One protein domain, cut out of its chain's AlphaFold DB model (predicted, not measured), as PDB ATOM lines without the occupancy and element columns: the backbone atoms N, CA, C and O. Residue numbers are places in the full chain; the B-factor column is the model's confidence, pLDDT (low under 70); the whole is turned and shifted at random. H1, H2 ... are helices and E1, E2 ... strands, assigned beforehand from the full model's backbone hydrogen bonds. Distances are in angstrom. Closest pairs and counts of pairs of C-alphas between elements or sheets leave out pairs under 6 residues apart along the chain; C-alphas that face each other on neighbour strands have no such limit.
ATOM      1  N   VAL A  21     146.649 147.766 188.162       83.69
ATOM      2  CA  VAL A  21     146.548 146.307 188.106       83.69
ATOM      3  C   VAL A  21     145.143 145.865 188.495       83.69
ATOM      4  O   VAL A  21     144.620 144.946 187.887       83.69
ATOM      5  N   THR A  22     144.504 146.533 189.456       86.50
ATOM      6  CA  THR A  22     143.169 146.158 189.935       86.50
ATOM      7  C   THR A  22     142.112 146.297 188.842       86.50
ATOM      8  O   THR A  22     141.462 145.309 188.518       86.50
ATOM      9  N   GLY A  23     142.002 147.460 188.193       84.50
ATOM     10  CA  GLY A  23     141.047 147.669 187.107       84.50
ATOM     11  C   GLY A  23     141.348 146.829 185.865       84.50
ATOM     12  O   GLY A  23     140.419 146.388 185.188       84.50
ATOM     13  N   ALA A  24     142.626 146.548 185.580       87.12
ATOM     14  CA  ALA A  24     143.002 145.576 184.552       87.12
ATOM     15  C   ALA A  24     142.490 144.168 184.885       87.12
ATOM     16  O   ALA A  24     141.887 143.513 184.034       87.12
ATOM     17  N   THR A  25     142.712 143.719 186.121       88.81
ATOM     18  CA  THR A  25     142.315 142.389 186.586       88.81
ATOM     19  C   THR A  25     140.797 142.235 186.594       88.81
ATOM     20  O   THR A  25     140.298 141.225 186.105       88.81
ATOM     21  N   ASP A  26     140.047 143.236 187.064       89.94
ATOM     22  CA  ASP A  26     138.578 143.208 187.047       89.94
ATOM     23  C   ASP A  26     138.039 143.049 185.616       89.94
ATOM     24  O   ASP A  26     137.146 142.239 185.350       89.94
ATOM     25  N   LEU A  27     138.622 143.778 184.657       86.19
ATOM     26  CA  LEU A  27     138.260 143.664 183.246       86.19
ATOM     27  C   LEU A  27     138.629 142.292 182.672       86.19
ATOM     28  O   LEU A  27     137.827 141.700 181.951       86.19
ATOM     29  N   ALA A  28     139.812 141.773 183.002       89.81
ATOM     30  CA  ALA A  28     140.249 140.455 182.559       89.81
ATOM     31  C   ALA A  28     139.327 139.343 183.085       89.81
ATOM     32  O   ALA A  28     138.938 138.464 182.318       89.81
ATOM     33  N   ILE A  29     138.919 139.421 184.356       91.19
ATOM     34  CA  ILE A  29     137.971 138.485 184.970       91.19
ATOM     35  C   ILE A  29     136.619 138.553 184.261       91.19
ATOM     36  O   ILE A  29     136.088 137.511 183.884       91.19
ATOM     37  N   ASN A  30     136.083 139.751 184.022       89.94
ATOM     38  CA  ASN A  30     134.795 139.913 183.342       89.94
ATOM     39  C   ASN A  30     134.818 139.329 181.919       89.94
ATOM     40  O   ASN A  30     133.874 138.665 181.498       89.94
ATOM     41  N   LEU A  31     135.909 139.544 181.180       88.00
ATOM     42  CA  LEU A  31     136.089 138.988 179.836       88.00
ATOM     43  C   LEU A  31     136.230 137.458 179.870       88.00
ATOM     44  O   LEU A  31     135.610 136.770 179.058       88.00
ATOM     45  N   ALA A  32     136.981 136.923 180.834       90.81
ATOM     46  CA  ALA A  32     137.141 135.483 181.023       90.81
ATOM     47  C   ALA A  32     135.825 134.798 181.424       90.81
ATOM     48  O   ALA A  32     135.496 133.735 180.903       90.81
ATOM     49  N   GLN A  33     135.025 135.430 182.288       91.06
ATOM     50  CA  GLN A  33     133.673 134.973 182.635       91.06
ATOM     51  C   GLN A  33     132.724 134.995 181.429       91.06
ATOM     52  O   GLN A  33     131.831 134.157 181.335       91.06
ATOM     53  N   GLY A  34     132.948 135.908 180.479       88.31
ATOM     54  CA  GLY A  34     132.273 135.935 179.179       88.31
ATOM     55  C   GLY A  34     132.721 134.842 178.199       88.31
ATOM     56  O   GLY A  34     132.238 134.819 177.069       88.31
ATOM     57  N   GLY A  35     133.635 133.952 178.602       87.56
ATOM     58  CA  GLY A  35     134.135 132.844 177.786       87.56
ATOM     59  C   GLY A  35     135.303 133.200 176.865       87.56
ATOM     60  O   GLY A  35     135.680 132.380 176.030       87.56
ATOM     61  N   LEU A  36     135.885 134.397 176.995       87.19
ATOM     62  CA  LEU A  36     137.057 134.800 176.218       87.19
ATOM     63  C   LEU A  36     138.341 134.283 176.867       87.19
ATOM     64  O   LEU A  36     138.494 134.312 178.087       87.19
ATOM     65  N   ARG A  37     139.316 133.870 176.056       88.38
ATOM     66  CA  ARG A  37     140.673 133.606 176.544       88.38
ATOM     67  C   ARG A  37     141.396 134.934 176.675       88.38
ATOM     68  O   ARG A  37     141.618 135.619 175.676       88.38
ATOM     69  N   VAL A  38     141.743 135.297 177.903       90.44
ATOM     70  CA  VAL A  38     142.347 136.591 178.223       90.44
ATOM     71  C   VAL A  38     143.760 136.390 178.740       90.44
ATOM     72  O   VAL A  38     143.994 135.512 179.568       90.44
ATOM     73  N   ILE A  39     144.686 137.236 178.296       90.69
ATOM     74  CA  ILE A  39     146.002 137.381 178.921       90.69
ATOM     75  C   ILE A  39     146.148 138.781 179.507       90.69
ATOM     76  O   ILE A  39     145.764 139.769 178.878       90.69
ATOM     77  N   GLN A  40     146.707 138.862 180.712       90.12
ATOM     78  CA  GLN A  40     147.014 140.119 181.379       90.12
ATOM     79  C   GLN A  40     148.525 140.318 181.449       90.12
ATOM     80  O   GLN A  40     149.251 139.471 181.963       90.12
ATOM     81  N   TRP A  41     148.973 141.479 180.990       91.75
ATOM     82  CA  TRP A  41     150.348 141.941 181.055       91.75
ATOM     83  C   TRP A  41     150.465 143.061 182.081       91.75
ATOM     84  O   TRP A  41     149.642 143.974 182.116       91.75
ATOM     85  N   LEU A  42     151.487 142.987 182.930       88.25
ATOM     86  CA  LEU A  42     151.767 144.005 183.950       88.25
ATOM     87  C   LEU A  42     152.661 145.141 183.440       88.25
ATOM     88  O   LEU A  42     152.862 146.117 184.152       88.25
ATOM     89  N   GLU A  43     153.218 144.978 182.246       85.75
ATOM     90  CA  GLU A  43     154.087 145.919 181.542       85.75
ATOM     91  C   GLU A  43     153.734 145.852 180.044       85.75
ATOM     92  O   GLU A  43     152.912 145.027 179.640       85.75
ATOM     93  N   ILE A  44     154.313 146.717 179.209       86.56
ATOM     94  CA  ILE A  44     154.034 146.720 177.764       86.56
ATOM     95  C   ILE A  44     154.711 145.494 177.122       86.56
ATOM     96  O   ILE A  44     155.941 145.431 177.143       86.56
ATOM     97  N   PRO A  45     153.954 144.533 176.559       87.31
ATOM     98  CA  PRO A  45     154.542 143.368 175.904       87.31
ATOM     99  C   PRO A  45     155.223 143.754 174.592       87.31
ATOM    100  O   PRO A  45     154.892 144.774 173.983       87.31
ATOM    101  N   THR A  46     156.150 142.924 174.119       85.94
ATOM    102  CA  THR A  46     156.659 143.053 172.751       85.94
ATOM    103  C   THR A  46     155.697 142.404 171.756       85.94
ATOM    104  O   THR A  46     154.793 141.648 172.115       85.94
ATOM    105  N   ARG A  47     155.879 142.688 170.462       79.12
ATOM    106  CA  ARG A  47     155.070 142.059 169.408       79.12
ATOM    107  C   ARG A  47     155.229 140.536 169.392       79.12
ATOM    108  O   ARG A  47     154.251 139.835 169.148       79.12
ATOM    109  N   GLU A  48     156.440 140.049 169.637       79.69
ATOM    110  CA  GLU A  48     156.763 138.619 169.652       79.69
ATOM    111  C   GLU A  48     156.049 137.914 170.808       79.69
ATOM    112  O   GLU A  48     155.415 136.885 170.587       79.69
ATOM    113  N   ASP A  49     156.032 138.535 171.994       81.75
ATOM    114  CA  ASP A  49     155.319 138.023 173.173       81.75
ATOM    115  C   ASP A  49     153.810 137.857 172.935       81.75
ATOM    116  O   ASP A  49     153.167 136.971 173.496       81.75
ATOM    117  N   LEU A  50     153.207 138.719 172.112       78.62
ATOM    118  CA  LEU A  50     151.781 138.616 171.800       78.62
ATOM    119  C   LEU A  50     151.485 137.505 170.786       78.62
ATOM    120  O   LEU A  50     150.463 136.831 170.901       78.62
ATOM    121  N   GLN A  51     152.392 137.272 169.834       75.19
ATOM    122  CA  GLN A  51     152.226 136.249 168.797       75.19
ATOM    123  C   GLN A  51     152.312 134.819 169.340       75.19
ATOM    124  O   GLN A  51     151.772 133.899 168.726       75.19
ATOM    125  N   THR A  52     152.950 134.609 170.494       74.69
ATOM    126  CA  THR A  52     153.066 133.277 171.109       74.69
ATOM    127  C   THR A  52     151.775 132.785 171.762       74.69
ATOM    128  O   THR A  52     151.692 131.617 172.149       74.69
ATOM    129  N   HIS A  53     150.754 133.637 171.893       76.69
ATOM    130  CA  HIS A  53     149.529 133.315 172.618       76.69
ATOM    131  C   HIS A  53     148.289 133.419 171.727       76.69
ATOM    132  O   HIS A  53     147.901 134.493 171.277       76.69
ATOM    133  N   ALA A  54     147.597 132.294 171.530       78.31
ATOM    134  CA  ALA A  54     146.282 132.273 170.894       78.31
ATOM    135  C   ALA A  54     145.204 132.683 171.916       78.31
ATOM    136  O   ALA A  54     144.603 131.828 172.573       78.31
ATOM    137  N   VAL A  55     144.991 133.991 172.068       85.06
ATOM    138  CA  VAL A  55     144.035 134.593 173.012       85.06
ATOM    139  C   VAL A  55     143.041 135.489 172.288       85.06
ATOM    140  O   VAL A  55     143.341 136.043 171.236       85.06
ATOM    141  N   ASP A  56     141.852 135.645 172.858       85.88
ATOM    142  CA  ASP A  56     140.775 136.439 172.266       85.88
ATOM    143  C   ASP A  56     140.836 137.904 172.744       85.88
ATOM    144  O   ASP A  56     140.429 138.814 172.015       85.88
ATOM    145  N   ALA A  57     141.398 138.142 173.939       87.81
ATOM    146  CA  ALA A  57     141.622 139.471 174.497       87.81
ATOM    147  C   ALA A  57     142.991 139.617 175.185       87.81
ATOM    148  O   ALA A  57     143.464 138.713 175.875       87.81
ATOM    149  N   ILE A  58     143.598 140.793 175.044       89.94
ATOM    150  CA  ILE A  58     144.849 141.171 175.711       89.94
ATOM    151  C   ILE A  58     144.573 142.370 176.609       89.94
ATOM    152  O   ILE A  58     144.028 143.373 176.154       89.94
ATOM    153  N   VAL A  59     144.975 142.289 177.873       90.50
ATOM    154  CA  VAL A  59     144.845 143.369 178.853       90.50
ATOM    155  C   VAL A  59     146.234 143.816 179.295       90.50
ATOM    156  O   VAL A  59     147.028 142.998 179.736       90.50
ATOM    157  N   VAL A  60     146.530 145.110 179.202       90.62
ATOM    158  CA  VAL A  60     147.792 145.712 179.648       90.62
ATOM    159  C   VAL A  60     147.513 146.633 180.834       90.62
ATOM    160  O   VAL A  60     146.757 147.600 180.722       90.62
ATOM    161  N   ALA A  61     148.121 146.326 181.975       90.19
ATOM    162  CA  ALA A  61     148.038 147.102 183.203       90.19
ATOM    163  C   ALA A  61     149.269 148.008 183.328       90.19
ATOM    164  O   ALA A  61     150.359 147.533 183.621       90.19
ATOM    165  N   LEU A  62     149.109 149.314 183.129       84.56
ATOM    166  CA  LEU A  62     150.195 150.289 183.239       84.56
ATOM    167  C   LEU A  62     150.160 150.951 184.615       84.56
ATOM    168  O   LEU A  62     149.140 151.514 184.975       84.56
ATOM    169  N   LYS A  63     151.258 150.985 185.378       81.31
ATOM    170  CA  LYS A  63     151.301 151.619 186.719       81.31
ATOM    171  C   LYS A  63     151.437 153.148 186.649       81.31
ATOM    172  O   LYS A  63     152.398 153.728 187.152       81.31
ATOM    173  N   THR A  64     150.471 153.834 186.044       69.50
ATOM    174  CA  THR A  64     150.610 155.267 185.708       69.50
ATOM    175  C   THR A  64     150.147 156.246 186.798       69.50
ATOM    176  O   THR A  64     150.204 157.462 186.617       69.50
ATOM    177  N   ARG A  65     149.726 155.764 187.978       71.38
ATOM    178  CA  ARG A  65     149.196 156.626 189.061       71.38
ATOM    179  C   ARG A  65     150.216 157.568 189.700       71.38
ATOM    180  O   ARG A  65     149.818 158.614 190.225       71.38
ATOM    181  N   SER A  66     151.491 157.204 189.647       72.25
ATOM    182  CA  SER A  66     152.584 157.917 190.322       72.25
ATOM    183  C   SER A  66     153.530 158.644 189.363       72.25
ATOM    184  O   SER A  66     154.505 159.228 189.824       72.25
ATOM    185  N   ILE A  67     153.261 158.612 188.055       78.56
ATOM    186  CA  ILE A  67     154.139 159.186 187.023       78.56
ATOM    187  C   ILE A  67     153.564 160.484 186.454       78.56
ATOM    188  O   ILE A  67     152.407 160.841 186.711       78.56
ATOM    189  N   ALA A  68     154.372 161.214 185.682       81.44
ATOM    190  CA  ALA A  68     153.914 162.449 185.064       81.44
ATOM    191  C   ALA A  68     152.776 162.174 184.055       81.44
ATOM    192  O   ALA A  68     152.810 161.167 183.343       81.44
ATOM    193  N   PRO A  69     151.783 163.074 183.914       77.19
ATOM    194  CA  PRO A  69     150.710 162.927 182.927       77.19
ATOM    195  C   PRO A  69     151.209 162.679 181.496       77.19
ATOM    196  O   PRO A  69     150.626 161.880 180.768       77.19
ATOM    197  N   SER A  70     152.306 163.329 181.101       79.12
ATOM    198  CA  SER A  70     152.946 163.140 179.794       79.12
ATOM    199  C   SER A  70     153.524 161.735 179.621       79.12
ATOM    200  O   SER A  70     153.377 161.137 178.558       79.12
ATOM    201  N   GLU A  71     154.134 161.180 180.669       78.94
ATOM    202  CA  GLU A  71     154.677 159.818 180.663       78.94
ATOM    203  C   GLU A  71     153.551 158.783 180.619       78.94
ATOM    204  O   GLU A  71     153.626 157.829 179.850       78.94
ATOM    205  N   ALA A  72     152.464 159.012 181.362       78.62
ATOM    206  CA  ALA A  72     151.275 158.166 181.320       78.62
ATOM    207  C   ALA A  72     150.674 158.096 179.911       78.62
ATOM    208  O   ALA A  72     150.369 157.008 179.418       78.62
ATOM    209  N   VAL A  73     150.560 159.241 179.229       82.56
ATOM    210  CA  VAL A  73     150.094 159.297 177.836       82.56
ATOM    211  C   VAL A  73     151.055 158.551 176.911       82.56
ATOM    212  O   VAL A  73     150.604 157.734 176.111       82.56
ATOM    213  N   SER A  74     152.366 158.764 177.050       85.00
ATOM    214  CA  SER A  74     153.373 158.083 176.226       85.00
ATOM    215  C   SER A  74     153.325 156.560 176.382       85.00
ATOM    216  O   SER A  74     153.348 155.844 175.383       85.00
ATOM    217  N   GLN A  75     153.210 156.051 177.612       84.69
ATOM    218  CA  GLN A  75     153.099 154.610 177.870       84.69
ATOM    219  C   GLN A  75     151.801 154.027 177.306       84.69
ATOM    220  O   GLN A  75     151.796 152.940 176.733       84.69
ATOM    221  N   SER A  76     150.703 154.773 177.409       83.75
ATOM    222  CA  SER A  76     149.402 154.346 176.883       83.75
ATOM    223  C   SER A  76     149.400 154.259 175.361       83.75
ATOM    224  O   SER A  76     148.863 153.310 174.795       83.75
ATOM    225  N   LEU A  77     150.023 155.234 174.692       86.19
ATOM    226  CA  LEU A  77     150.192 155.228 173.241       86.19
ATOM    227  C   LEU A  77     151.103 154.082 172.791       86.19
ATOM    228  O   LEU A  77     150.768 153.398 171.829       86.19
ATOM    229  N   ALA A  78     152.199 153.827 173.510       87.31
ATOM    230  CA  ALA A  78     153.084 152.700 173.228       87.31
ATOM    231  C   ALA A  78     152.352 151.351 173.363       87.31
ATOM    232  O   ALA A  78     152.411 150.529 172.451       87.31
ATOM    233  N   ALA A  79     151.581 151.152 174.438       87.19
ATOM    234  CA  ALA A  79     150.760 149.954 174.617       87.19
ATOM    235  C   ALA A  79     149.705 149.804 173.508       87.19
ATOM    236  O   ALA A  79     149.526 148.721 172.953       87.19
ATOM    237  N   MET A  80     149.031 150.898 173.141       85.56
ATOM    238  CA  MET A  80     148.050 150.891 172.055       85.56
ATOM    239  C   MET A  80     148.688 150.528 170.715       85.56
ATOM    240  O   MET A  80     148.089 149.773 169.953       85.56
ATOM    241  N   GLN A  81     149.885 151.040 170.428       87.19
ATOM    242  CA  GLN A  81     150.594 150.755 169.184       87.19
ATOM    243  C   GLN A  81     150.909 149.263 169.058       87.19
ATOM    244  O   GLN A  81     150.567 148.658 168.047       87.19
ATOM    245  N   VAL A  82     151.440 148.646 170.116       86.56
ATOM    246  CA  VAL A  82     151.726 147.202 170.135       86.56
ATOM    247  C   VAL A  82     150.455 146.377 169.892       86.56
ATOM    248  O   VAL A  82     150.459 145.456 169.076       86.56
ATOM    249  N   LEU A  83     149.347 146.724 170.553       84.62
ATOM    250  CA  LEU A  83     148.070 146.021 170.376       84.62
ATOM    251  C   LEU A  83     147.496 146.210 168.959       84.62
ATOM    252  O   LEU A  83     146.940 145.274 168.383       84.62
ATOM    253  N   ARG A  84     147.647 147.401 168.364       83.69
ATOM    254  CA  ARG A  84     147.267 147.659 166.964       83.69
ATOM    255  C   ARG A  84     148.106 146.841 165.991       83.69
ATOM    256  O   ARG A  84     147.541 146.242 165.082       83.69
ATOM    257  N   ASP A  85     149.414 146.771 166.206       82.75
ATOM    258  CA  ASP A  85     150.342 146.027 165.346       82.75
ATOM    259  C   ASP A  85     150.158 144.505 165.457       82.75
ATOM    260  O   ASP A  85     150.486 143.759 164.528       82.75
ATOM    261  N   HIS A  86     149.598 144.038 166.576       80.25
ATOM    262  CA  HIS A  86     149.143 142.661 166.751       80.25
ATOM    263  C   HIS A  86     147.841 142.351 165.985       80.25
ATOM    264  O   HIS A  86     147.532 141.188 165.739       80.25
ATOM    265  N   GLY A  87     147.089 143.373 165.564       77.88
ATOM    266  CA  GLY A  87     145.837 143.213 164.821       77.88
ATOM    267  C   GLY A  87     144.574 143.288 165.679       77.88
ATOM    268  O   GLY A  87     143.510 142.869 165.220       77.88
ATOM    269  N   CYS A  88     144.655 143.835 166.901       80.94
ATOM    270  CA  CYS A  88     143.462 144.089 167.706       80.94
ATOM    271  C   CYS A  88     142.522 145.062 166.985       80.94
ATOM    272  O   CYS A  88     142.929 146.128 166.523       80.94
ATOM    273  N   GLN A  89     141.243 144.699 166.898       74.69
ATOM    274  CA  GLN A  89     140.241 145.477 166.160       74.69
ATOM    275  C   GLN A  89     139.480 146.450 167.059       74.69
ATOM    276  O   GLN A  89     138.896 147.424 166.581       74.69
ATOM    277  N   ARG A  90     139.449 146.185 168.367       78.81
ATOM    278  CA  ARG A  90     138.663 146.953 169.328       78.81
ATOM    279  C   ARG A  90     139.500 147.248 170.567       78.81
ATOM    280  O   ARG A  90     140.195 146.366 171.063       78.81
ATOM    281  N   PHE A  91     139.427 148.492 171.042       81.44
ATOM    282  CA  PHE A  91     140.255 148.995 172.137       81.44
ATOM    283  C   PHE A  91     139.395 149.524 173.281       81.44
ATOM    284  O   PHE A  91     138.482 150.316 173.048       81.44
ATOM    285  N   ILE A  92     139.708 149.117 174.510       76.44
ATOM    286  CA  ILE A  92     139.098 149.643 175.737       76.44
ATOM    287  C   ILE A  92     140.200 150.319 176.554       76.44
ATOM    288  O   ILE A  92     141.219 149.701 176.848       76.44
ATOM    289  N   SER A  93     140.011 151.586 176.926       72.75
ATOM    290  CA  SER A  93     140.958 152.319 177.774       72.75
ATOM    291  C   SER A  93     140.242 152.930 178.974       72.75
ATOM    292  O   SER A  93     139.284 153.680 178.797       72.75
ATOM    293  N   ASN A  94     140.714 152.634 180.191       65.31
ATOM    294  CA  ASN A  94     140.141 153.163 181.439       65.31
ATOM    295  C   ASN A  94     140.933 154.349 182.032       65.31
ATOM    296  O   ASN A  94     140.854 154.650 183.218       65.31
TER     297      ASN A  94
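AT A GLANCE: This is residues 21 to 94 of the 113 residues of the protein "Type III effector Hrp-dependent outer" of Rhodopirellula maiorica SM1 (UniProt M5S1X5). A short ribbon of two parallel strands, E1 and E2, lies in the middle of this small domain, with the helix H1 packed along it and the long helix H3 passing E2 on the side away from H1 with its residues 76 to 83. The short helix H2 sits in the crossover between the two strands, the last strand E3 lies off to one side near E2 and H3, and residues 65 to 71 stick out. The printed part has 74 residues, with three named helices and three named strands in the order H1, E1, H2, E2, H3, E3. The class is mixed, helices and strands. The whole is compact, with a radius of gyration of the C-alphas of 12.2 A and spans of 36 by 25 by 18 A.

IN THESE COORDINATES: H1, residues 21 to 33, begins with C-alpha 21 at (146.548, 146.307, 188.106) and is 18.0 A long from first to last C-alpha. E1, residues 38 to 41, measures 10.0 A. H2 is residues 47 to 51, 6.5 A. E2, residues 57 to 61, measures 13.2 A, with C-alpha 57 at (141.622, 139.471, 174.497). H3, residues 69 to 85, is the longest helix, 24.4 A. E3, residues 90 to 93, measures 10.3 A and ends with C-alpha 93 at (140.958, 152.319, 177.774).

HOW THE PARTS SIT: H1 has 7 pairs of C-alphas within 8 A with E1, the closest those of Ala 32 and Val 38, 6.0 A apart. It also has 7 such pairs with E2, the closest those of Val 21 and Ala 61 at 5.2 A. E1 and E2 are parallel neighbours at 24 degrees; N 41 and O 59, and N 59 and O 39, are within hydrogen-bond range, each at 2.8 A. E1, H2 and E2 form a strand-helix-strand unit, two parallel neighbour strands with a helix between them along the chain, and its crossover is right-handed. H2 and H3 are close but not clearly touching, with the C-alphas of Arg 47 and Val 82 closest at 6.2 A. The closest C-alphas of E2 and H3 are those of Val 60 and Ala 79, 7.2 A apart. E3 pairs with no named strand; it is near E2, with 7 pairs of C-alphas within 10 A, and near H3, with 8. H1 and H3 are apart. In H1, H2 and H3 every O i to N i+4 pair is within hydrogen-bond range.

THE WHOLE: The two C-alphas farthest apart, those of Gly 35 and Ala 68, are 36.3 A apart. The printed part has no cut. The link from E2 to H3, 7 residues, is short, and the other links are tight. Residues 65 to 71, of which 69 to 71 belong to H3, stand free. The mean pLDDT of the printed part is 83.6; residues 64 and 94 are under 70.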